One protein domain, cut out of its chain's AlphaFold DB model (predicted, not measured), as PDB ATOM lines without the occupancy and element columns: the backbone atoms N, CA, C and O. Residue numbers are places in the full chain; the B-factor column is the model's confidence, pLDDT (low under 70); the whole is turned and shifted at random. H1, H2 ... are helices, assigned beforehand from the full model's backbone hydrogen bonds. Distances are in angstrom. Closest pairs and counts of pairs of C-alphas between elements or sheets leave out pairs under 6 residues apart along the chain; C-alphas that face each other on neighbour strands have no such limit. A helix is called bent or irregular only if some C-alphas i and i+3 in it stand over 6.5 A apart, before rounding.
ATOM      1  N   SER A   2      48.741 -32.641 -39.557       62.56
ATOM      2  CA  SER A   2      49.711 -31.814 -38.812       62.56
ATOM      3  C   SER A   2      51.040 -31.580 -39.539       62.56
ATOM      4  O   SER A   2      51.532 -30.462 -39.544       62.56
ATOM      5  N   GLN A   3      51.613 -32.593 -40.196       68.94
ATOM      6  CA  GLN A   3      52.933 -32.456 -40.828       68.94
ATOM      7  C   GLN A   3      52.951 -31.501 -42.030       68.94
ATOM      8  O   GLN A   3      53.842 -30.662 -42.092       68.94
ATOM      9  N   LEU A   4      51.964 -31.579 -42.932       72.56
ATOM     10  CA  LEU A   4      51.880 -30.681 -44.091       72.56
ATOM     11  C   LEU A   4      51.605 -29.240 -43.651       72.56
ATOM     12  O   LEU A   4      52.234 -28.314 -44.145       72.56
ATOM     13  N   PHE A   5      50.719 -29.056 -42.670       72.50
ATOM     14  CA  PHE A   5      50.439 -27.735 -42.113       72.50
ATOM     15  C   PHE A   5      51.688 -27.120 -41.466       72.50
ATOM     16  O   PHE A   5      52.043 -25.987 -41.769       72.50
ATOM     17  N   ILE A   6      52.422 -27.897 -40.661       72.56
ATOM     18  CA  ILE A   6      53.689 -27.466 -40.050       72.56
ATOM     19  C   ILE A   6      54.752 -27.164 -41.117       72.56
ATOM     20  O   ILE A   6      55.526 -26.224 -40.962       72.56
ATOM     21  N   GLN A   7      54.825 -27.950 -42.194       70.56
ATOM     22  CA  GLN A   7      55.736 -27.679 -43.311       70.56
ATOM     23  C   GLN A   7      55.368 -26.387 -44.034       70.56
ATOM     24  O   GLN A   7      56.254 -25.583 -44.314       70.56
ATOM     25  N   PHE A   8      54.077 -26.158 -44.272       76.50
ATOM     26  CA  PHE A   8      53.585 -24.929 -44.876       76.50
ATOM     27  C   PHE A   8      53.914 -23.714 -43.998       76.50
ATOM     28  O   PHE A   8      54.408 -22.711 -44.501       76.50
ATOM     29  N   GLU A   9      53.709 -23.808 -42.679       73.44
ATOM     30  CA  GLU A   9      54.063 -22.735 -41.738       73.44
ATOM     31  C   GLU A   9      55.568 -22.461 -41.672       73.44
ATOM     32  O   GLU A   9      55.974 -21.312 -41.522       73.44
ATOM     33  N   LYS A  10      56.405 -23.495 -41.802       72.94
ATOM     34  CA  LYS A  10      57.867 -23.353 -41.752       72.94
ATOM     35  C   LYS A  10      58.473 -22.835 -43.052       72.94
ATOM     36  O   LYS A  10      59.402 -22.037 -43.005       72.94
ATOM     37  N   ASN A  11      57.979 -23.311 -44.192       73.19
ATOM     38  CA  ASN A  11      58.600 -23.079 -45.496       73.19
ATOM     39  C   ASN A  11      57.866 -22.021 -46.331       73.19
ATOM     40  O   ASN A  11      58.394 -21.583 -47.348       73.19
ATOM     41  N   GLY A  12      56.645 -21.634 -45.947       69.56
ATOM     42  CA  GLY A  12      55.815 -20.670 -46.676       69.56
ATOM     43  C   GLY A  12      55.277 -21.169 -48.025       69.56
ATOM     44  O   GLY A  12      54.663 -20.391 -48.752       69.56
ATOM     45  N   ALA A  13      55.509 -22.437 -48.376       73.75
ATOM     46  CA  ALA A  13      55.061 -23.041 -49.625       73.75
ATOM     47  C   ALA A  13      54.838 -24.554 -49.475       73.75
ATOM     48  O   ALA A  13      55.558 -25.227 -48.733       73.75
ATOM     49  N   ALA A  14      53.876 -25.080 -50.232       81.38
ATOM     50  CA  ALA A  14      53.695 -26.509 -50.486       81.38
ATOM     51  C   ALA A  14      53.819 -26.788 -51.986       81.38
ATOM     52  O   ALA A  14      53.510 -25.925 -52.812       81.38
ATOM     53  N   THR A  15      54.291 -27.983 -52.338       86.50
ATOM     54  CA  THR A  15      54.332 -28.410 -53.740       86.50
ATOM     55  C   THR A  15      52.941 -28.839 -54.203       86.50
ATOM     56  O   THR A  15      52.119 -29.279 -53.397       86.50
ATOM     57  N   ALA A  16      52.670 -28.742 -55.506       86.62
ATOM     58  CA  ALA A  16      51.390 -29.180 -56.062       86.62
ATOM     59  C   ALA A  16      51.127 -30.682 -55.834       86.62
ATOM     60  O   ALA A  16      49.994 -31.069 -55.567       86.62
ATOM     61  N   VAL A  17      52.179 -31.511 -55.850       87.19
ATOM     62  CA  VAL A  17      52.091 -32.957 -55.577       87.19
ATOM     63  C   VAL A  17      51.709 -33.226 -54.121       87.19
ATOM     64  O   VAL A  17      50.876 -34.087 -53.847       87.19
ATOM     65  N   ASP A  18      52.278 -32.475 -53.172       87.62
ATOM     66  CA  ASP A  18      51.909 -32.613 -51.761       87.62
ATOM     67  C   ASP A  18      50.443 -32.218 -51.530       87.62
ATOM     68  O   ASP A  18      49.738 -32.880 -50.765       87.62
ATOM     69  N   MET A  19      49.975 -31.166 -52.212       89.12
ATOM     70  CA  MET A  19      48.582 -30.712 -52.147       89.12
ATOM     71  C   MET A  19      47.610 -31.696 -52.805       89.12
ATOM     72  O   MET A  19      46.539 -31.948 -52.254       89.12
ATOM     73  N   GLU A  20      47.982 -32.316 -53.925       88.19
ATOM     74  CA  GLU A  20      47.205 -33.393 -54.546       88.19
ATOM     75  C   GLU A  20      47.104 -34.606 -53.606       88.19
ATOM     76  O   GLU A  20      46.003 -35.068 -53.288       88.19
ATOM     77  N   ALA A  21      48.236 -35.092 -53.090       87.12
ATOM     78  CA  ALA A  21      48.265 -36.226 -52.167       87.12
ATOM     79  C   ALA A  21      47.476 -35.943 -50.879       87.12
ATOM     80  O   ALA A  21      46.880 -36.849 -50.287       87.12
ATOM     81  N   PHE A  22      47.465 -34.683 -50.442       88.81
ATOM     82  CA  PHE A  22      46.643 -34.202 -49.343       88.81
ATOM     83  C   PHE A  22      45.154 -34.197 -49.684       88.81
ATOM     84  O   PHE A  22      44.367 -34.697 -48.881       88.81
ATOM     85  N   SER A  23      44.770 -33.697 -50.863       88.69
ATOM     86  CA  SER A  23      43.367 -33.614 -51.290       88.69
ATOM     87  C   SER A  23      42.676 -34.980 -51.248       88.69
ATOM     88  O   SER A  23      41.575 -35.111 -50.719       88.69
ATOM     89  N   SER A  24      43.389 -36.032 -51.659       87.75
ATOM     90  CA  SER A  24      42.902 -37.417 -51.635       87.75
ATOM     91  C   SER A  24      42.651 -37.967 -50.225       87.75
ATOM     92  O   SER A  24      41.946 -38.962 -50.073       87.75
ATOM     93  N   LYS A  25      43.232 -37.350 -49.189       89.81
ATOM     94  CA  LYS A  25      43.135 -37.774 -47.782       89.81
ATOM     95  C   LYS A  25      42.224 -36.883 -46.942       89.81
ATOM     96  O   LYS A  25      42.144 -37.080 -45.732       89.81
ATOM     97  N   ILE A  26      41.538 -35.911 -47.548       90.69
ATOM     98  CA  ILE A  26      40.614 -35.024 -46.824       90.69
ATOM     99  C   ILE A  26      39.504 -35.827 -46.136       90.69
ATOM    100  O   ILE A  26      39.103 -35.478 -45.033       90.69
ATOM    101  N   ALA A  27      39.076 -36.946 -46.720       89.88
ATOM    102  CA  ALA A  27      38.068 -37.826 -46.132       89.88
ATOM    103  C   ALA A  27      38.465 -38.434 -44.770       89.88
ATOM    104  O   ALA A  27      37.594 -38.760 -43.970       89.88
ATOM    105  N   ASP A  28      39.766 -38.558 -44.486       89.38
ATOM    106  CA  ASP A  28      40.274 -39.078 -43.209       89.38
ATOM    107  C   ASP A  28      40.358 -37.984 -42.124       89.38
ATOM    108  O   ASP A  28      40.740 -38.240 -40.977       89.38
ATOM    109  N   VAL A  29      40.061 -36.733 -42.484       87.62
ATOM    110  CA  VAL A  29      40.146 -35.581 -41.591       87.62
ATOM    111  C   VAL A  29      38.882 -35.492 -40.756       87.62
ATOM    112  O   VAL A  29      37.765 -35.539 -41.262       87.62
ATOM    113  N   HIS A  30      39.047 -35.304 -39.448       86.81
ATOM    114  CA  HIS A  30      37.909 -35.059 -38.573       86.81
ATOM    115  C   HIS A  30      37.213 -33.746 -38.965       86.81
ATOM    116  O   HIS A  30      37.887 -32.734 -39.153       86.81
ATOM    117  N   ALA A  31      35.878 -33.725 -39.020       85.38
ATOM    118  CA  ALA A  31      35.104 -32.575 -39.505       85.38
ATOM    119  C   ALA A  31      35.454 -31.240 -38.805       85.38
ATOM    120  O   ALA A  31      35.455 -30.183 -39.428       85.38
ATOM    121  N   THR A  32      35.846 -31.279 -37.525       86.88
ATOM    122  CA  THR A  32      36.282 -30.084 -36.771       86.88
ATOM    123  C   THR A  32      37.586 -29.459 -37.275       86.88
ATOM    124  O   THR A  32      37.885 -28.324 -36.924       86.88
ATOM    125  N   GLN A  33      38.374 -30.179 -38.073       87.88
ATOM    126  CA  GLN A  33      39.648 -29.723 -38.633       87.88
ATOM    127  C   GLN A  33      39.522 -29.233 -40.083       87.88
ATOM    128  O   GLN A  33      40.534 -28.860 -40.675       87.88
ATOM    129  N   LEU A  34      38.315 -29.186 -40.660       90.31
ATOM    130  CA  LEU A  34      38.112 -28.713 -42.036       90.31
ATOM    131  C   LEU A  34      38.522 -27.252 -42.241       90.31
ATOM    132  O   LEU A  34      39.059 -26.923 -43.291       90.31
ATOM    133  N   TYR A  35      38.434 -26.407 -41.210       90.50
ATOM    134  CA  TYR A  35      38.948 -25.034 -41.285       90.50
ATOM    135  C   TYR A  35      40.451 -24.979 -41.628       90.50
ATOM    136  O   TYR A  35      40.919 -24.036 -42.269       90.50
ATOM    137  N   LEU A  36      41.232 -25.994 -41.226       89.06
ATOM    138  CA  LEU A  36      42.650 -26.095 -41.585       89.06
ATOM    139  C   LEU A  36      42.819 -26.449 -43.060       89.06
ATOM    140  O   LEU A  36      43.756 -25.962 -43.685       89.06
ATOM    141  N   VAL A  37      41.929 -27.282 -43.609       91.19
ATOM    142  CA  VAL A  37      41.892 -27.599 -45.043       91.19
ATOM    143  C   VAL A  37      41.608 -26.322 -45.830       91.19
ATOM    144  O   VAL A  37      42.394 -25.972 -46.703       91.19
ATOM    145  N   GLU A  38      40.562 -25.583 -45.462       92.50
ATOM    146  CA  GLU A  38      40.181 -24.298 -46.072       92.50
ATOM    147  C   GLU A  38      41.349 -23.301 -46.039       92.50
ATOM    148  O   GLU A  38      41.754 -22.757 -47.066       92.50
ATOM    149  N   THR A  39      41.980 -23.149 -44.872       90.44
ATOM    150  CA  THR A  39      43.155 -22.283 -44.697       90.44
ATOM    151  C   THR A  39      44.323 -22.715 -45.588       90.44
ATOM    152  O   THR A  39      45.020 -21.873 -46.151       90.44
ATOM    153  N   LEU A  40      44.577 -24.021 -45.713       90.25
ATOM    154  CA  LEU A  40      45.656 -24.538 -46.554       90.25
ATOM    155  C   LEU A  40      45.396 -24.293 -48.036       90.25
ATOM    156  O   LEU A  40      46.319 -23.876 -48.730       90.25
ATOM    157  N   LEU A  41      44.165 -24.502 -48.508       91.69
ATOM    158  CA  LEU A  41      43.779 -24.211 -49.890       91.69
ATOM    159  C   LEU A  41      43.971 -22.724 -50.204       91.69
ATOM    160  O   LEU A  41      44.643 -22.382 -51.177       91.69
ATOM    161  N   GLN A  42      43.499 -21.845 -49.312       92.25
ATOM    162  CA  GLN A  42      43.655 -20.401 -49.474       92.25
ATOM    163  C   GLN A  42      45.127 -19.973 -49.522       92.25
ATOM    164  O   GLN A  42      45.534 -19.139 -50.336       92.25
ATOM    165  N   LYS A  43      45.956 -20.534 -48.637       89.81
ATOM    166  CA  LYS A  43      47.388 -20.236 -48.624       89.81
ATOM    167  C   LYS A  43      48.088 -20.796 -49.861       89.81
ATOM    168  O   LYS A  43      48.912 -20.094 -50.439       89.81
ATOM    169  N   PHE A  44      47.756 -22.017 -50.286       90.62
ATOM    170  CA  PHE A  44      48.335 -22.629 -51.479       90.62
ATOM    171  C   PHE A  44      48.045 -21.800 -52.724       90.62
ATOM    172  O   PHE A  44      48.969 -21.547 -53.490       90.62
ATOM    173  N   ARG A  45      46.820 -21.283 -52.883       92.00
ATOM    174  CA  ARG A  45      46.448 -20.418 -54.011       92.00
ATOM    175  C   ARG A  45      47.300 -19.148 -54.113       92.00
ATOM    176  O   ARG A  45      47.521 -18.643 -55.210       92.00
ATOM    177  N   LYS A  46      47.813 -18.658 -52.981       89.06
ATOM    178  CA  LYS A  46      48.712 -17.493 -52.892       89.06
ATOM    179  C   LYS A  46      50.192 -17.849 -53.105       89.06
ATOM    180  O   LYS A  46      51.031 -16.952 -53.145       89.06
ATOM    181  N   CYS A  47      50.534 -19.129 -53.244       86.75
ATOM    182  CA  CYS A  47      51.888 -19.575 -53.564       86.75
ATOM    183  C   CYS A  47      52.130 -19.597 -55.078       86.75
ATOM    184  O   CYS A  47      51.238 -19.890 -55.868       86.75
ATOM    185  N   SER A  48      53.389 -19.420 -55.490       86.38
ATOM    186  CA  SER A  48      53.799 -19.557 -56.899       86.38
ATOM    187  C   SER A  48      53.510 -20.946 -57.488       86.38
ATOM    188  O   SER A  48      53.273 -21.073 -58.686       86.38
ATOM    189  N   GLN A  49      53.483 -21.981 -56.643       85.81
ATOM    190  CA  GLN A  49      53.193 -23.366 -57.026       85.81
ATOM    191  C   GLN A  49      51.717 -23.609 -57.385       85.81
ATOM    192  O   GLN A  49      51.415 -24.637 -57.986       85.81
ATOM    193  N   ALA A  50      50.809 -22.670 -57.091       86.19
ATOM    194  CA  ALA A  50      49.400 -22.764 -57.485       86.19
ATOM    195  C   ALA A  50      49.207 -22.800 -59.006       86.19
ATOM    196  O   ALA A  50      48.224 -23.351 -59.487       86.19
ATOM    197  N   VAL A  51      50.151 -22.235 -59.767       86.31
ATOM    198  CA  VAL A  51      50.149 -22.296 -61.238       86.31
ATOM    199  C   VAL A  51      50.273 -23.739 -61.733       86.31
ATOM    200  O   VAL A  51      49.767 -24.074 -62.795       86.31
ATOM    201  N   SER A  52      50.928 -24.600 -60.955       85.94
ATOM    202  CA  SER A  52      51.107 -26.021 -61.256       85.94
ATOM    203  C   SER A  52      50.111 -26.908 -60.506       85.94
ATOM    204  O   SER A  52      50.385 -28.094 -60.331       85.94
ATOM    205  N   ALA A  53      48.992 -26.349 -60.028       85.75
ATOM    206  CA  ALA A  53      47.934 -27.129 -59.399       85.75
ATOM    207  C   ALA A  53      47.455 -28.236 -60.348       85.75
ATOM    208  O   ALA A  53      47.240 -28.007 -61.538       85.75
ATOM    209  N   ILE A  54      47.332 -29.446 -59.811       85.88
ATOM    210  CA  ILE A  54      46.953 -30.633 -60.575       85.88
ATOM    211  C   ILE A  54      45.425 -30.717 -60.587       85.88
ATOM    212  O   ILE A  54      44.799 -30.536 -59.545       85.88
ATOM    213  N   GLU A  55      44.824 -31.011 -61.740       81.81
ATOM    214  CA  GLU A  55      43.361 -31.077 -61.932       81.81
ATOM    215  C   GLU A  55      42.669 -32.029 -60.936       81.81
ATOM    216  O   GLU A  55      41.619 -31.715 -60.376       81.81
ATOM    217  N   SER A  56      43.316 -33.156 -60.617       85.75
ATOM    218  CA  SER A  56      42.854 -34.141 -59.627       85.75
ATOM    219  C   SER A  56      42.713 -33.577 -58.207       85.75
ATOM    220  O   SER A  56      41.994 -34.159 -57.391       85.75
ATOM    221  N   MET A  57      43.367 -32.451 -57.894       89.31
ATOM    222  CA  MET A  57      43.275 -31.803 -56.589       89.31
ATOM    223  C   MET A  57      41.846 -31.338 -56.307       89.31
ATOM    224  O   MET A  57      41.319 -31.635 -55.235       89.31
ATOM    225  N   SER A  58      41.211 -30.642 -57.258       91.31
ATOM    226  CA  SER A  58      39.832 -30.164 -57.109       91.31
ATOM    227  C   SER A  58      38.886 -31.333 -56.854       91.31
ATOM    228  O   SER A  58      38.146 -31.327 -55.872       91.31
ATOM    229  N   HIS A  59      39.000 -32.386 -57.668       90.50
ATOM    230  CA  HIS A  59      38.217 -33.610 -57.520       90.50
ATOM    231  C   HIS A  59      38.408 -34.260 -56.136       90.50
ATOM    232  O   HIS A  59      37.441 -34.641 -55.475       90.50
ATOM    233  N   GLY A  60      39.653 -34.349 -55.653       89.62
ATOM    234  CA  GLY A  60      39.977 -34.892 -54.332       89.62
ATOM    235  C   GLY A  60      39.358 -34.093 -53.184       89.62
ATOM    236  O   GLY A  60      38.772 -34.685 -52.274       89.62
ATOM    237  N   VAL A  61      39.427 -32.757 -53.250       93.44
ATOM    238  CA  VAL A  61      38.783 -31.867 -52.269       93.44
ATOM    239  C   VAL A  61      37.280 -32.104 -52.254       93.44
ATOM    240  O   VAL A  61      36.728 -32.424 -51.203       93.44
ATOM    241  N   ILE A  62      36.628 -32.017 -53.412       94.38
ATOM    242  CA  ILE A  62      35.174 -32.151 -53.542       94.38
ATOM    243  C   ILE A  62      34.714 -33.498 -52.978       94.38
ATOM    244  O   ILE A  62      33.863 -33.552 -52.087       94.38
ATOM    245  N   ARG A  63      35.357 -34.592 -53.401       92.44
ATOM    246  CA  ARG A  63      35.054 -35.941 -52.914       92.44
ATOM    247  C   ARG A  63      35.250 -36.079 -51.404       92.44
ATOM    248  O   ARG A  63      34.430 -36.716 -50.746       92.44
ATOM    249  N   GLY A  64      36.304 -35.481 -50.846       92.75
ATOM    250  CA  GLY A  64      36.561 -35.489 -49.407       92.75
ATOM    251  C   GLY A  64      35.451 -34.808 -48.602       92.75
ATOM    252  O   GLY A  64      34.979 -35.370 -47.615       92.75
ATOM    253  N   TYR A  65      34.980 -33.638 -49.047       94.75
ATOM    254  CA  TYR A  65      33.873 -32.927 -48.395       94.75
ATOM    255  C   TYR A  65      32.545 -33.685 -48.509       94.75
ATOM    256  O   TYR A  65      31.807 -33.767 -47.523       94.75
ATOM    257  N   LEU A  66      32.265 -34.289 -49.669       93.88
ATOM    258  CA  LEU A  66      31.078 -35.128 -49.869       93.88
ATOM    259  C   LEU A  66      31.077 -36.345 -48.932       93.88
ATOM    260  O   LEU A  66      30.075 -36.613 -48.275       93.88
ATOM    261  N   GLN A  67      32.212 -37.040 -48.790       92.31
ATOM    262  CA  GLN A  67      32.341 -38.205 -47.900       92.31
ATOM    263  C   GLN A  67      32.167 -37.861 -46.416       92.31
ATOM    264  O   GLN A  67      31.682 -38.687 -45.642       92.31
ATOM    265  N   LEU A  68      32.521 -36.638 -46.021       93.25
ATOM    266  CA  LEU A  68      32.304 -36.127 -44.667       93.25
ATOM    267  C   LEU A  68      30.885 -35.573 -44.448       93.25
ATOM    268  O   LEU A  68      30.581 -35.129 -43.341       93.25
ATOM    269  N   ASN A  69      30.017 -35.598 -45.469       91.62
ATOM    270  CA  ASN A  69      28.701 -34.948 -45.479       91.62
ATOM    271  C   ASN A  69      28.766 -33.438 -45.181       91.62
ATOM    272  O   ASN A  69      27.860 -32.887 -44.562       91.62
ATOM    273  N   GLN A  70      29.832 -32.766 -45.621       93.50
ATOM    274  CA  GLN A  70      30.080 -31.334 -45.397       93.50
ATOM    275  C   GLN A  70      29.982 -30.523 -46.702       93.50
ATOM    276  O   GLN A  70      30.675 -29.522 -46.862       93.50
ATOM    277  N   ALA A  71      29.131 -30.951 -47.641       92.62
ATOM    278  CA  ALA A  71      28.968 -30.319 -48.954       92.62
ATOM    279  C   ALA A  71      28.603 -28.824 -48.877       92.62
ATOM    280  O   ALA A  71      29.075 -28.035 -49.684       92.62
ATOM    281  N   GLU A  72      27.841 -28.407 -47.863       91.69
ATOM    282  CA  GLU A  72      27.468 -26.999 -47.646       91.69
ATOM    283  C   GLU A  72      28.690 -26.086 -47.455       91.69
ATOM    284  O   GLU A  72      28.705 -24.954 -47.932       91.69
ATOM    285  N   ARG A  73      29.763 -26.585 -46.824       92.56
ATOM    286  CA  ARG A  73      31.015 -25.825 -46.647       92.56
ATOM    287  C   ARG A  73      31.772 -25.623 -47.956       92.56
ATOM    288  O   ARG A  73      32.642 -24.762 -48.027       92.56
ATOM    289  N   LEU A  74      31.477 -26.433 -48.968       92.94
ATOM    290  CA  LEU A  74      32.152 -26.394 -50.253       92.94
ATOM    291  C   LEU A  74      31.607 -25.270 -51.143       92.94
ATOM    292  O   LEU A  74      32.372 -24.714 -51.920       92.94
ATOM    293  N   LEU A  75      30.333 -24.883 -51.004       92.69
ATOM    294  CA  LEU A  75      29.722 -23.843 -51.841       92.69
ATOM    295  C   LEU A  75      30.477 -22.502 -51.784       92.69
ATOM    296  O   LEU A  75      30.881 -22.028 -52.846       92.69
ATOM    297  N   PRO A  76      30.792 -21.929 -50.602       93.12
ATOM    298  CA  PRO A  76      31.580 -20.696 -50.540       93.12
ATOM    299  C   PRO A  76      32.997 -20.853 -51.110       93.12
ATOM    300  O   PRO A  76      33.565 -19.901 -51.634       93.12
ATOM    301  N   ILE A  77      33.577 -22.057 -51.018       94.31
ATOM    302  CA  ILE A  77      34.911 -22.364 -51.562       94.31
ATOM    303  C   ILE A  77      34.876 -22.369 -53.096       94.31
ATOM    304  O   ILE A  77      35.814 -21.882 -53.724       94.31
TER     305      ILE A  77
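This is residues 2 to 77 of the 347 residues of an uncharacterized protein of Bugula neritina (UniProt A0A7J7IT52). The longest helix, H3, lies in a half-ring of shorter ones: H1, staggered H2 and H5, and H6 folded back from H5. The 76 printed residues hold six named helices, H1 to H6 in order: all helix. The whole is compact, radius of gyration of the C-alphas 11.6 A, spanning 32 by 24 by 21 A.

H3, residues 31 to 45, is near H2, residues 16 to 23, and H5, residues 55 to 67. H2 touches H5, closest C-alphas Glu 20 and Met 57, 4.7 A, at a shallow tilt of 16 degrees, the same way. H5, by residues 62 to 65 alone, touches H6, residues 71 to 77, in a hairpin, closest C-alphas Tyr 65 and Ala 71, 5.6 A. H4, residues 48 to 52, only just touches H2, with 3 pairs of C-alphas within 8 A, the closest Ala 16 and Ser 52, 6.1 A. H1, residues 2 to 11, is close to but not clearly touching H3, closest C-alphas Phe 5 and Leu 40, 7.3 A. In H1 and H2 every O i to N i+4 pair is within hydrogen-bond range; in H3 8 of 11, H5 8 of 9, H4 0 of 1 and H6 0 of 3, with O i to N i+3 1 of 2 in H4 and 3 of 4 in H6.

H3 is 22.1 A long, H5 19.2 A. C-alpha 2 is at (49.711, -31.814, -38.812), C-alpha 77 at (34.911, -22.364, -51.562). H3 is irregular, C-alphas 32 and 35 being 7.3 A apart.

The C-alphas farthest apart, Asn 11 and Asn 69, are 32.2 A apart. The printed part has no cut and no long link. pLDDT is under 70 at residues 2 to 3 and 12.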